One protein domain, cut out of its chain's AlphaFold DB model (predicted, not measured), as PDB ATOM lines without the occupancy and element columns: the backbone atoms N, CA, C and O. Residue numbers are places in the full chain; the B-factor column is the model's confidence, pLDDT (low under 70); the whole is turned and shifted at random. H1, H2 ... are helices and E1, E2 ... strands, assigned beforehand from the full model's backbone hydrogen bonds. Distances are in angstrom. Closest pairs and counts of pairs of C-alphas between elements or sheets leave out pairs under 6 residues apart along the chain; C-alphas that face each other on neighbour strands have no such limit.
ATOM      1  N   ALA A  80      18.798  -1.139 -20.012       72.44
ATOM      2  CA  ALA A  80      17.457  -0.548 -20.005       72.44
ATOM      3  C   ALA A  80      16.405  -1.436 -20.691       72.44
ATOM      4  O   ALA A  80      15.285  -1.528 -20.202       72.44
ATOM      5  N   HIS A  81      16.781  -2.129 -21.769       78.38
ATOM      6  CA  HIS A  81      15.905  -3.059 -22.489       78.38
ATOM      7  C   HIS A  81      15.538  -4.301 -21.657       78.38
ATOM      8  O   HIS A  81      14.466  -4.868 -21.834       78.38
ATOM      9  N   LEU A  82      16.380  -4.701 -20.693       82.62
ATOM     10  CA  LEU A  82      16.069  -5.814 -19.790       82.62
ATOM     11  C   LEU A  82      14.985  -5.456 -18.770       82.62
ATOM     12  O   LEU A  82      14.369  -6.354 -18.206       82.62
ATOM     13  N   ALA A  83      14.735  -4.165 -18.530       79.06
ATOM     14  CA  ALA A  83      13.672  -3.734 -17.627       79.06
ATOM     15  C   ALA A  83      12.301  -4.241 -18.092       79.06
ATOM     16  O   ALA A  83      11.518  -4.693 -17.262       79.06
ATOM     17  N   GLU A  84      12.054  -4.206 -19.406       80.81
ATOM     18  CA  GLU A  84      10.809  -4.656 -20.039       80.81
ATOM     19  C   GLU A  84      10.604  -6.168 -19.863       80.81
ATOM     20  O   GLU A  84       9.512  -6.626 -19.538       80.81
ATOM     21  N   LEU A  85      11.679  -6.953 -19.974       80.69
ATOM     22  CA  LEU A  85      11.638  -8.409 -19.795       80.69
ATOM     23  C   LEU A  85      11.344  -8.838 -18.351       80.69
ATOM     24  O   LEU A  85      10.916  -9.970 -18.123       80.69
ATOM     25  N   LEU A  86      11.612  -7.957 -17.385       82.31
ATOM     26  CA  LEU A  86      11.551  -8.244 -15.953       82.31
ATOM     27  C   LEU A  86      10.321  -7.630 -15.265       82.31
ATOM     28  O   LEU A  86      10.231  -7.678 -14.040       82.31
ATOM     29  N   GLU A  87       9.380  -7.043 -16.015       74.56
ATOM     30  CA  GLU A  87       8.248  -6.313 -15.429       74.56
ATOM     31  C   GLU A  87       7.232  -7.193 -14.691       74.56
ATOM     32  O   GLU A  87       6.617  -6.712 -13.739       74.56
ATOM     33  N   GLU A  88       7.082  -8.453 -15.100       70.88
ATOM     34  CA  GLU A  88       6.020  -9.373 -14.660       70.88
ATOM     35  C   GLU A  88       6.521 -10.464 -13.695       70.88
ATOM     36  O   GLU A  88       6.066 -11.608 -13.717       70.88
ATOM     37  N   ALA A  89       7.510 -10.146 -12.861       72.94
ATOM     38  CA  ALA A  89       8.085 -11.139 -11.959       72.94
ATOM     39  C   ALA A  89       7.097 -11.603 -10.857       72.94
ATOM     40  O   ALA A  89       6.292 -10.796 -10.379       72.94
ATOM     41  N   PRO A  90       7.219 -12.861 -10.377       70.25
ATOM     42  CA  PRO A  90       6.414 -13.394  -9.273       70.25
ATOM     43  C   PRO A  90       6.551 -12.578  -7.975       70.25
ATOM     44  O   PRO A  90       7.579 -11.942  -7.731       70.25
ATOM     45  N   GLU A  91       5.534 -12.607  -7.108       63.22
ATOM     46  CA  GLU A  91       5.413 -11.659  -5.984       63.22
ATOM     47  C   GLU A  91       6.062 -12.086  -4.655       63.22
ATOM     48  O   GLU A  91       6.070 -11.300  -3.711       63.22
ATOM     49  N   ASP A  92       6.674 -13.267  -4.575       64.31
ATOM     50  CA  ASP A  92       6.851 -13.921  -3.271       64.31
ATOM     51  C   ASP A  92       8.167 -13.610  -2.534       64.31
ATOM     52  O   ASP A  92       8.163 -13.382  -1.324       64.31
ATOM     53  N   SER A  93       9.328 -13.629  -3.208       74.25
ATOM     54  CA  SER A  93      10.626 -13.449  -2.527       74.25
ATOM     55  C   SER A  93      11.783 -13.055  -3.448       74.25
ATOM     56  O   SER A  93      11.779 -13.359  -4.640       74.25
ATOM     57  N   ALA A  94      12.837 -12.458  -2.873       74.19
ATOM     58  CA  ALA A  94      14.068 -12.094  -3.585       74.19
ATOM     59  C   ALA A  94      14.724 -13.279  -4.307       74.19
ATOM     60  O   ALA A  94      15.191 -13.142  -5.441       74.19
ATOM     61  N   ARG A  95      14.722 -14.457  -3.669       78.12
ATOM     62  CA  ARG A  95      15.260 -15.689  -4.256       78.12
ATOM     63  C   ARG A  95      14.424 -16.135  -5.452       78.12
ATOM     64  O   ARG A  95      14.985 -16.392  -6.507       78.12
ATOM     65  N   MET A  96      13.100 -16.174  -5.311       82.38
ATOM     66  CA  MET A  96      12.209 -16.577  -6.405       82.38
ATOM     67  C   MET A  96      12.276 -15.613  -7.587       82.38
ATOM     68  O   MET A  96      12.343 -16.056  -8.727       82.38
ATOM     69  N   VAL A  97      12.324 -14.308  -7.318       86.81
ATOM     70  CA  VAL A  97      12.484 -13.280  -8.349       86.81
ATOM     71  C   VAL A  97      13.814 -13.434  -9.088       86.81
ATOM     72  O   VAL A  97      13.839 -13.342 -10.312       86.81
ATOM     73  N   SER A  98      14.907 -13.706  -8.370       87.19
ATOM     74  CA  SER A  98      16.226 -13.900  -8.986       87.19
ATOM     75  C   SER A  98      16.282 -15.173  -9.836       87.19
ATOM     76  O   SER A  98      16.771 -15.132 -10.961       87.19
ATOM     77  N   GLU A  99      15.730 -16.287  -9.349       88.75
ATOM     78  CA  GLU A  99      15.658 -17.537 -10.120       88.75
ATOM     79  C   GLU A  99      14.751 -17.401 -11.351       88.75
ATOM     80  O   GLU A  99      15.132 -17.794 -12.452       88.75
ATOM     81  N   TRP A 100      13.579 -16.776 -11.204       90.81
ATOM     82  CA  TRP A 100      12.689 -16.489 -12.330       90.81
ATOM     83  C   TRP A 100      13.376 -15.617 -13.385       90.81
ATOM     84  O   TRP A 100      13.344 -15.946 -14.571       90.81
ATOM     85  N   ALA A 101      14.036 -14.536 -12.955       90.38
ATOM     86  CA  ALA A 101      14.729 -13.618 -13.849       90.38
ATOM     87  C   ALA A 101      15.858 -14.324 -14.603       90.38
ATOM     88  O   ALA A 101      15.989 -14.139 -15.812       90.38
ATOM     89  N   LYS A 102      16.625 -15.182 -13.919       92.44
ATOM     90  CA  LYS A 102      17.661 -16.008 -14.542       92.44
ATOM     91  C   LYS A 102      17.076 -16.872 -15.663       92.44
ATOM     92  O   LYS A 102      17.515 -16.749 -16.802       92.44
ATOM     93  N   ILE A 103      16.034 -17.658 -15.375       92.00
ATOM     94  CA  ILE A 103      15.382 -18.532 -16.368       92.00
ATOM     95  C   ILE A 103      14.814 -17.713 -17.537       92.00
ATOM     96  O   ILE A 103      14.923 -18.114 -18.698       92.00
ATOM     97  N   ARG A 104      14.189 -16.566 -17.249       92.12
ATOM     98  CA  ARG A 104      13.607 -15.681 -18.268       92.12
ATOM     99  C   ARG A 104      14.672 -15.153 -19.226       92.12
ATOM    100  O   ARG A 104      14.435 -15.179 -20.431       92.12
ATOM    101  N   LEU A 105      15.805 -14.695 -18.697       92.19
ATOM    102  CA  LEU A 105      16.919 -14.139 -19.465       92.19
ATOM    103  C   LEU A 105      17.665 -15.218 -20.259       92.19
ATOM    104  O   LEU A 105      17.971 -15.007 -21.428       92.19
ATOM    105  N   GLU A 106      17.891 -16.395 -19.673       93.94
ATOM    106  CA  GLU A 106      18.501 -17.532 -20.377       93.94
ATOM    107  C   GLU A 106      17.643 -17.981 -21.573       93.94
ATOM    108  O   GLU A 106      18.174 -18.288 -22.639       93.94
ATOM    109  N   ARG A 107      16.306 -17.942 -21.449       92.81
ATOM    110  CA  ARG A 107      15.382 -18.210 -22.571       92.81
ATOM    111  C   ARG A 107      15.457 -17.173 -23.691       92.81
ATOM    112  O   ARG A 107      15.183 -17.517 -24.834       92.81
ATOM    113  N   GLU A 108      15.825 -15.939 -23.369       91.31
ATOM    114  CA  GLU A 108      16.077 -14.867 -24.343       91.31
ATOM    115  C   GLU A 108      17.508 -14.920 -24.913       91.31
ATOM    116  O   GLU A 108      17.901 -14.060 -25.696       91.31
ATOM    117  N   GLY A 109      18.299 -15.938 -24.550       91.94
ATOM    118  CA  GLY A 109      19.644 -16.161 -25.081       91.94
ATOM    119  C   GLY A 109      20.758 -15.414 -24.346       91.94
ATOM    120  O   GLY A 109      21.896 -15.408 -24.814       91.94
ATOM    121  N   TYR A 110      20.471 -14.801 -23.196       92.62
ATOM    122  CA  TYR A 110      21.502 -14.170 -22.375       92.62
ATOM    123  C   TYR A 110      22.283 -15.211 -21.574       92.62
ATOM    124  O   TYR A 110      21.710 -16.143 -21.008       92.62
ATOM    125  N   LEU A 111      23.598 -15.011 -21.450       93.75
ATOM    126  CA  LEU A 111      24.399 -15.738 -20.468       93.75
ATOM    127  C   LEU A 111      24.238 -15.056 -19.112       93.75
ATOM    128  O   LEU A 111      24.506 -13.858 -18.981       93.75
ATOM    129  N   VAL A 112      23.813 -15.821 -18.112       93.81
ATOM    130  CA  VAL A 112      23.515 -15.315 -16.773       93.81
ATOM    131  C   VAL A 112      24.246 -16.153 -15.734       93.81
ATOM    132  O   VAL A 112      24.275 -17.379 -15.816       93.81
ATOM    133  N   ARG A 113      24.817 -15.501 -14.723       92.25
ATOM    134  CA  ARG A 113      25.392 -16.170 -13.548       92.25
ATOM    135  C   ARG A 113      24.940 -15.497 -12.261       92.25
ATOM    136  O   ARG A 113      24.493 -14.354 -12.279       92.25
ATOM    137  N   GLN A 114      25.042 -16.206 -11.144       91.50
ATOM    138  CA  GLN A 114      24.848 -15.591  -9.834       91.50
ATOM    139  C   GLN A 114      26.118 -14.870  -9.397       91.50
ATOM    140  O   GLN A 114      27.231 -15.306  -9.684       91.50
ATOM    141  N   ALA A 115      25.931 -13.792  -8.652       91.12
ATOM    142  CA  ALA A 115      26.989 -13.054  -8.004       91.12
ATOM    143  C   ALA A 115      26.605 -12.732  -6.565       91.12
ATOM    144  O   ALA A 115      25.429 -12.652  -6.198       91.12
ATOM    145  N   VAL A 116      27.630 -12.543  -5.750       91.69
ATOM    146  CA  VAL A 116      27.496 -12.272  -4.328       91.69
ATOM    147  C   VAL A 116      28.443 -11.159  -3.914       91.69
ATOM    148  O   VAL A 116      29.538 -10.965  -4.456       91.69
ATOM    149  N   GLY A 117      28.016 -10.421  -2.902       91.88
ATOM    150  CA  GLY A 117      28.899  -9.546  -2.170       91.88
ATOM    151  C   GLY A 117      28.197  -8.820  -1.046       91.88
ATOM    152  O   GLY A 117      27.191  -9.292  -0.529       91.88
ATOM    153  N   VAL A 118      28.761  -7.695  -0.631       90.88
ATOM    154  CA  VAL A 118      28.380  -7.036   0.621       90.88
ATOM    155  C   VAL A 118      27.882  -5.632   0.328       90.88
ATOM    156  O   VAL A 118      28.565  -4.856  -0.342       90.88
ATOM    157  N   LEU A 119      26.689  -5.299   0.809       87.56
ATOM    158  CA  LEU A 119      26.156  -3.939   0.759       87.56
ATOM    159  C   LEU A 119      26.898  -3.046   1.759       87.56
ATOM    160  O   LEU A 119      27.520  -3.524   2.700       87.56
ATOM    161  N   LEU A 120      26.829  -1.725   1.598       82.50
ATOM    162  CA  LEU A 120      27.513  -0.813   2.536       82.50
ATOM    163  C   LEU A 120      26.997  -0.893   3.977       82.50
ATOM    164  O   LEU A 120      27.692  -0.467   4.889       82.50
ATOM    165  N   ASP A 121      25.791  -1.420   4.178       78.38
ATOM    166  CA  ASP A 121      25.247  -1.692   5.510       78.38
ATOM    167  C   ASP A 121      25.824  -2.969   6.150       78.38
ATOM    168  O   ASP A 121      25.399  -3.365   7.232       78.38
ATOM    169  N   GLY A 122      26.781  -3.610   5.476       82.38
ATOM    170  CA  GLY A 122      27.484  -4.793   5.944       82.38
ATOM    171  C   GLY A 122      26.782  -6.113   5.638       82.38
ATOM    172  O   GLY A 122      27.349  -7.173   5.907       82.38
ATOM    173  N   ARG A 123      25.578  -6.093   5.056       84.31
ATOM    174  CA  ARG A 123      24.829  -7.323   4.775       84.31
ATOM    175  C   ARG A 123      25.319  -8.006   3.507       84.31
ATOM    176  O   ARG A 123      25.553  -7.359   2.485       84.31
ATOM    177  N   LEU A 124      25.405  -9.333   3.572       87.94
ATOM    178  CA  LEU A 124      25.583 -10.177   2.397       87.94
ATOM    179  C   LEU A 124      24.343 -10.067   1.504       87.94
ATOM    180  O   LEU A 124      23.211 -10.115   1.987       87.94
ATOM    181  N   HIS A 125      24.561  -9.927   0.205       88.25
ATOM    182  CA  HIS A 125      23.503  -9.806  -0.785       88.25
ATOM    183  C   HIS A 125      23.873 -10.564  -2.056       88.25
ATOM    184  O   HIS A 125      25.048 -10.662  -2.416       88.25
ATOM    185  N   TYR A 126      22.854 -11.082  -2.734       89.06
ATOM    186  CA  TYR A 126      22.981 -11.878  -3.950       89.06
ATOM    187  C   TYR A 126      22.257 -11.180  -5.097       89.06
ATOM    188  O   TYR A 126      21.178 -10.618  -4.910       89.06
ATOM    189  N   TRP A 127      22.855 -11.216  -6.280       90.12
ATOM    190  CA  TRP A 127      22.288 -10.664  -7.509       90.12
ATOM    191  C   TRP A 127      22.690 -11.529  -8.709       90.12
ATOM    192  O   TRP A 127      23.384 -12.537  -8.566       90.12
ATOM    193  N   LEU A 128      22.233 -11.154  -9.900       91.44
ATOM    194  CA  LEU A 128      22.618 -11.792 -11.154       91.44
ATOM    195  C   LEU A 128      23.687 -10.958 -11.860       91.44
ATOM    196  O   LEU A 128      23.700  -9.737 -11.766       91.44
ATOM    197  N   GLU A 129      24.558 -11.591 -12.624       91.06
ATOM    198  CA  GLU A 129      25.351 -10.923 -13.650       91.06
ATOM    199  C   GLU A 129      24.929 -11.446 -15.017       91.06
ATOM    200  O   GLU A 129      24.745 -12.649 -15.200       91.06
ATOM    201  N   VAL A 130      24.788 -10.536 -15.973       90.94
ATOM    202  CA  VAL A 130      24.434 -10.836 -17.360       90.94
ATOM    203  C   VAL A 130      25.610 -10.470 -18.249       90.94
ATOM    204  O   VAL A 130      26.140  -9.363 -18.145       90.94
ATOM    205  N   TRP A 131      26.024 -11.381 -19.126       90.06
ATOM    206  CA  TRP A 131      27.027 -11.075 -20.140       90.06
ATOM    207  C   TRP A 131      26.416 -10.163 -21.203       90.06
ATOM    208  O   TRP A 131      25.484 -10.556 -21.911       90.06
ATOM    209  N   HIS A 132      26.921  -8.938 -21.312       85.94
ATOM    210  CA  HIS A 132      26.434  -7.964 -22.278       85.94
ATOM    211  C   HIS A 132      27.530  -6.956 -22.640       85.94
ATOM    212  O   HIS A 132      28.190  -6.416 -21.754       85.94
ATOM    213  N   GLU A 133      27.704  -6.687 -23.939       83.56
ATOM    214  CA  GLU A 133      28.739  -5.778 -24.466       83.56
ATOM    215  C   GLU A 133      30.146  -6.084 -23.909       83.56
ATOM    216  O   GLU A 133      30.817  -5.203 -23.365       83.56
ATOM    217  N   ASP A 134      30.559  -7.351 -24.014       84.38
ATOM    218  CA  ASP A 134      31.884  -7.856 -23.619       84.38
ATOM    219  C   ASP A 134      32.239  -7.677 -22.133       84.38
ATOM    220  O   ASP A 134      33.411  -7.657 -21.751       84.38
ATOM    221  N   ALA A 135      31.227  -7.557 -21.272       86.12
ATOM    222  CA  ALA A 135      31.408  -7.519 -19.830       86.12
ATOM    223  C   ALA A 135      30.273  -8.232 -19.090       86.12
ATOM    224  O   ALA A 135      29.114  -8.222 -19.507       86.12
ATOM    225  N   TRP A 136      30.598  -8.790 -17.924       87.94
ATOM    226  CA  TRP A 136      29.591  -9.182 -16.945       87.94
ATOM    227  C   TRP A 136      29.022  -7.928 -16.290       87.94
ATOM    228  O   TRP A 136      29.719  -7.218 -15.560       87.94
ATOM    229  N   LEU A 137      27.758  -7.632 -16.588       87.50
ATOM    230  CA  LEU A 137      27.053  -6.500 -16.020       87.50
ATOM    231  C   LEU A 137      26.160  -6.963 -14.865       87.50
ATOM    232  O   LEU A 137      25.382  -7.904 -15.020       87.50
ATOM    233  N   PRO A 138      26.246  -6.303 -13.705       87.94
ATOM    234  CA  PRO A 138      25.393  -6.604 -12.568       87.94
ATOM    235  C   PRO A 138      23.930  -6.283 -12.867       87.94
ATOM    236  O   PRO A 138      23.637  -5.216 -13.395       87.94
ATOM    237  N   LEU A 139      23.047  -7.177 -12.434       87.81
ATOM    238  CA  LEU A 139      21.601  -7.136 -12.561       87.81
ATOM    239  C   LEU A 139      20.947  -7.545 -11.240       87.81
ATOM    240  O   LEU A 139      21.089  -8.681 -10.798       87.81
ATOM    241  N   ASP A 140      20.200  -6.634 -10.613       88.19
ATOM    242  CA  ASP A 140      19.423  -6.935  -9.405       88.19
ATOM    243  C   ASP A 140      17.916  -6.766  -9.662       88.19
ATOM    244  O   ASP A 140      17.363  -5.672  -9.476       88.19
ATOM    245  N   PRO A 141      17.233  -7.838 -10.111       85.81
ATOM    246  CA  PRO A 141      15.803  -7.797 -10.399       85.81
ATOM    247  C   PRO A 141      14.967  -7.506  -9.149       85.81
ATOM    248  O   PRO A 141      13.967  -6.792  -9.227       85.81
ATOM    249  N   TRP A 142      15.384  -8.006  -7.980       84.81
ATOM    250  CA  TRP A 142      14.661  -7.781  -6.730       84.81
ATOM    251  C   TRP A 142      14.714  -6.315  -6.302       84.81
ATOM    252  O   TRP A 142      13.675  -5.730  -5.983       84.81
ATOM    253  N   ALA A 143      15.898  -5.697  -6.332       81.38
ATOM    254  CA  ALA A 143      16.053  -4.278  -6.029       81.38
ATOM    255  C   ALA A 143      15.263  -3.413  -7.021       81.38
ATOM    256  O   ALA A 143      14.532  -2.513  -6.602       81.38
ATOM    257  N   PHE A 144      15.338  -3.722  -8.319       82.19
ATOM    258  CA  PHE A 144      14.557  -3.046  -9.357       82.19
ATOM    259  C   PHE A 144      13.049  -3.082  -9.069       82.19
ATOM    260  O   PHE A 144      12.402  -2.032  -9.026       82.19
ATOM    261  N   LEU A 145      12.490  -4.268  -8.821       81.25
ATOM    262  CA  LEU A 145      11.055  -4.444  -8.587       81.25
ATOM    263  C   LEU A 145      10.604  -3.824  -7.267       81.25
ATOM    264  O   LEU A 145       9.560  -3.173  -7.221       81.25
ATOM    265  N   THR A 146      11.414  -3.948  -6.214       80.31
ATOM    266  CA  THR A 146      11.143  -3.312  -4.917       80.31
ATOM    267  C   THR A 146      11.051  -1.794  -5.068       80.31
ATOM    268  O   THR A 146      10.112  -1.181  -4.569       80.31
ATOM    269  N   LEU A 147      11.964  -1.178  -5.822       77.19
ATOM    270  CA  LEU A 147      11.971   0.270  -6.052       77.19
ATOM    271  C   LEU A 147      10.902   0.744  -7.039       77.19
ATOM    272  O   LEU A 147      10.433   1.880  -6.946       77.19
ATOM    273  N   LYS A 148      10.491  -0.114  -7.980       77.62
ATOM    274  CA  LYS A 148       9.319   0.131  -8.833       77.62
ATOM    275  C   LYS A 148       8.043   0.185  -7.980       77.62
ATOM    276  O   LYS A 148       7.217   1.075  -8.196       77.62
ATOM    277  N   ARG A 149       7.918  -0.720  -6.998       77.25
ATOM    278  CA  ARG A 149       6.771  -0.846  -6.078       77.25
ATOM    279  C   ARG A 149       6.742   0.231  -4.989       77.25
ATOM    280  O   ARG A 149       5.678   0.801  -4.751       77.25
ATOM    281  N   ASP A 150       7.886   0.575  -4.393       71.94
ATOM    282  CA  ASP A 150       8.027   1.700  -3.456       71.94
ATOM    283  C   ASP A 150       8.948   2.814  -3.999       71.94
ATOM    284  O   ASP A 150      10.134   2.905  -3.668       71.94
ATOM    285  N   PRO A 151       8.390   3.751  -4.778       65.06
ATOM    286  CA  PRO A 151       9.100   4.930  -5.258       65.06
ATOM    287  C   PRO A 151       9.606   5.860  -4.147       65.06
ATOM    288  O   PRO A 151      10.396   6.758  -4.431       65.06
ATOM    289  N   GLY A 152       9.132   5.720  -2.903       62.44
ATOM    290  CA  GLY A 152       9.648   6.483  -1.765       62.44
ATOM    291  C   GLY A 152      11.091   6.132  -1.442       62.44
ATOM    292  O   GLY A 152      11.890   7.023  -1.148       62.44
ATOM    293  N   ALA A 153      11.444   4.857  -1.590       66.75
ATOM    294  CA  ALA A 153      12.804   4.376  -1.401       66.75
ATOM    295  C   ALA A 153      13.794   5.011  -2.398       66.75
ATOM    296  O   ALA A 153      14.947   5.244  -2.040       66.75
ATOM    297  N   LEU A 154      13.346   5.417  -3.597       66.12
ATOM    298  CA  LEU A 154      14.190   6.130  -4.567       66.12
ATOM    299  C   LEU A 154      14.738   7.455  -4.011       66.12
ATOM    300  O   LEU A 154      15.874   7.818  -4.302       66.12
ATOM    301  N   ILE A 155      13.969   8.167  -3.181       60.75
ATOM    302  CA  ILE A 155      14.408   9.440  -2.587       60.75
ATOM    303  C   ILE A 155      15.493   9.201  -1.546       60.75
ATOM    304  O   ILE A 155      16.522   9.873  -1.577       60.75
ATOM    305  N   ALA A 156      15.285   8.223  -0.661       61.81
ATOM    306  CA  ALA A 156      16.266   7.850   0.356       61.81
ATOM    307  C   ALA A 156      17.600   7.417  -0.271       61.81
ATOM    308  O   ALA A 156      18.667   7.628   0.304       61.81
ATOM    309  N   LEU A 157      17.530   6.842  -1.469       61.44
ATOM    310  CA  LEU A 157      18.680   6.363  -2.214       61.44
ATOM    311  C   LEU A 157      19.301   7.438  -3.121       61.44
ATOM    312  O   LEU A 157      20.433   7.278  -3.562       61.44
ATOM    313  N   GLY A 158      18.615   8.560  -3.364       59.38
ATOM    314  CA  GLY A 158      19.115   9.613  -4.246       59.38
ATOM    315  C   GLY A 158      18.982   9.274  -5.736       59.38
ATOM    316  O   GLY A 158      19.803   9.720  -6.542       59.38
ATOM    317  N   VAL A 159      17.915   8.567  -6.119       61.91
ATOM    318  CA  VAL A 159      17.752   7.903  -7.423       61.91
ATOM    319  C   VAL A 159      16.467   8.338  -8.109       61.91
ATOM    320  O   VAL A 159      15.491   8.726  -7.476       61.91
ATOM    321  N   THR A 160      16.471   8.328  -9.441       62.16
ATOM    322  CA  THR A 160      15.402   8.945 -10.257       62.16
ATOM    323  C   THR A 160      14.603   7.944 -11.081       62.16
ATOM    324  O   THR A 160      13.581   8.292 -11.679       62.16
ATOM    325  N   ASP A 161      15.080   6.707 -11.142       71.38
ATOM    326  CA  ASP A 161      14.524   5.646 -11.959       71.38
ATOM    327  C   ASP A 161      14.901   4.287 -11.354       71.38
ATOM    328  O   ASP A 161      16.100   4.037 -11.200       71.38
ATOM    329  N   PRO A 162      13.934   3.411 -11.024       72.81
ATOM    330  CA  PRO A 162      14.216   2.062 -10.539       72.81
ATOM    331  C   PRO A 162      15.149   1.283 -11.463       72.81
ATOM    332  O   PRO A 162      15.980   0.523 -10.978       72.81
ATOM    333  N   ALA A 163      15.078   1.508 -12.782       74.88
ATOM    334  CA  ALA A 163      15.933   0.828 -13.753       74.88
ATOM    335  C   ALA A 163      17.432   1.133 -13.561       74.88
ATOM    336  O   ALA A 163      18.273   0.432 -14.108       74.88
ATOM    337  N   ILE A 164      17.800   2.151 -12.775       69.69
ATOM    338  CA  ILE A 164      19.203   2.372 -12.391       69.69
ATOM    339  C   ILE A 164      19.714   1.216 -11.513       69.69
ATOM    340  O   ILE A 164      20.866   0.813 -11.656       69.69
ATOM    341  N   TYR A 165      18.846   0.612 -10.695       70.50
ATOM    342  CA  TYR A 165      19.185  -0.552  -9.874       70.50
ATOM    343  C   TYR A 165      19.243  -1.866 -10.648       70.50
ATOM    344  O   TYR A 165      19.767  -2.850 -10.127       70.50
ATOM    345  N   LEU A 166      18.804  -1.878 -11.912       72.31
ATOM    346  CA  LEU A 166      19.124  -2.984 -12.811       72.31
ATOM    347  C   LEU A 166      20.619  -3.039 -13.126       72.31
ATOM    348  O   LEU A 166      21.065  -4.094 -13.509       72.31
ATOM    349  N   GLY A 167      21.412  -1.980 -12.921       67.62
ATOM    350  CA  GLY A 167      22.887  -2.049 -12.911       67.62
ATOM    351  C   GLY A 167      23.468  -2.482 -11.549       67.62
ATOM    352  O   GLY A 167      24.630  -2.213 -11.211       67.62
ATOM    353  N   GLY A 168      22.627  -3.069 -10.696       64.19
ATOM    354  CA  GLY A 168      22.856  -3.327  -9.278       64.19
ATOM    355  C   GLY A 168      22.722  -2.079  -8.392       64.19
ATOM    356  O   GLY A 168      22.399  -0.996  -8.855       64.19
ATOM    357  N   HIS A 169      23.042  -2.231  -7.101       67.25
ATOM    358  CA  HIS A 169      23.052  -1.234  -6.006       67.25
ATOM    359  C   HIS A 169      23.839   0.085  -6.194       67.25
ATOM    360  O   HIS A 169      24.415   0.570  -5.233       67.25
ATOM    361  N   GLU A 170      23.940   0.675  -7.383       67.69
ATOM    362  CA  GLU A 170      24.482   2.037  -7.602       67.69
ATOM    363  C   GLU A 170      25.901   2.313  -7.079       67.69
ATOM    364  O   GLU A 170      26.233   3.421  -6.655       67.69
ATOM    365  N   GLY A 171      26.764   1.301  -7.065       68.31
ATOM    366  CA  GLY A 171      28.071   1.442  -6.422       68.31
ATOM    367  C   GLY A 171      27.974   1.553  -4.893       68.31
ATOM    368  O   GLY A 171      28.822   2.171  -4.261       68.31
TER     369      GLY A 171
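What this domain is: This is residues 80 to 171 of the 295 residues of an uncharacterized protein of Meiothermus silvanus (strain ATCC 700542 / DSM 9946 / VI-R2) (UniProt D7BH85). A strongly twisted sheet of three strands forms a wall, with the long helix H2 lying along one face of it and the other face bare of named helices. On the same side as H2, the short helices H3 and H5 run side by side in opposite ways, H4 lies beyond them at the far end from the sheet, and the small H1 sits near H2 and H5. The printed part has 92 residues, with five named helices and three named strands in the order H1 H2 E1 E2 E3 H3 H4 H5; the sheet's order is E1 - E2 - E3, antiparallel throughout, and the class is mixed, helices and strands. It is compact, with a radius of gyration of the C-alphas of 12.5 A and spans of 35 by 26 by 25 A.

Where its parts are: Find C-alpha 82 at (16.069, -5.814, -19.790), where H1 begins; it ends at residue 85. H2, residues 94 to 107, starts at C-alpha 94 at (14.068, -12.094, -3.585) and is 20.0 A long. Next come E1, residues 112 to 119, 21.1 A long; E2, residues 124 to 132, 24.8 A; and E3, residues 135 to 139, 12.2 A. H3 is residues 141 to 149, 12.2 A long, H4 residues 151 to 157, 10.2 A, and H5 residues 162 to 167, ending at C-alpha 167 at (22.887, -2.049, -12.911).

How they stand to each other: E1, E2 and E3 form a meander, each strand the antiparallel neighbour of the one before; E1 and E2 are a hairpin, and so are E2 and E3. Look for N 115 and O 127 at 2.8 A, and for N 137 and O 130 at 2.8 A, both within hydrogen-bond range. H2 on one face of this sheet makes two layers: its height over the sheet is 9.3 A, it is over E1 and E2, and it runs along the strands, at 12 degrees to E2 on the local plane. The closest C-alphas of H2 and E2 are those of Ser 98 and Trp 127, 7.0 A apart. H5 is on the same face, over none of the strands; its Leu 166 comes within 4.8 A of Leu 139 of E3, C-alpha to C-alpha. H3 only grazes the sheet, with its residues 141 to 143. H3 and H5 touch at a shallow tilt of 12 degrees, opposite ways; their closest C-alphas are those of Phe 144 and Pro 162, 5.3 A apart. H2 and H3 touch at a steep tilt of 67 degrees, closest at the C-alphas of Ala 94 and Trp 142, 5.4 A. H4 is close to H3 but not clearly touching, with the C-alphas of Leu 147 and Ala 153 closest at 6.3 A. H1 is close to H5 but not clearly touching, with the C-alphas of Ala 83 and Ala 163 closest at 6.4 A. Every O i to N i+4 pair is within hydrogen-bond range in H2 and H3; H4 has 1 of 3, with 4 of 4 O i to N i+3 pairs, H5 has 0 of 2, with 3 of 3, and H1 is too short for an i+4 pair.

The domain as a whole: The two C-alphas farthest apart are those of Gly 109 and Ala 156, 35.1 A. The printed part has no cut and no long link. The mean pLDDT of the printed part is 80.4; look for values under 70 at residues 91 to 92, 151 to 160, 164 and 167 to 171.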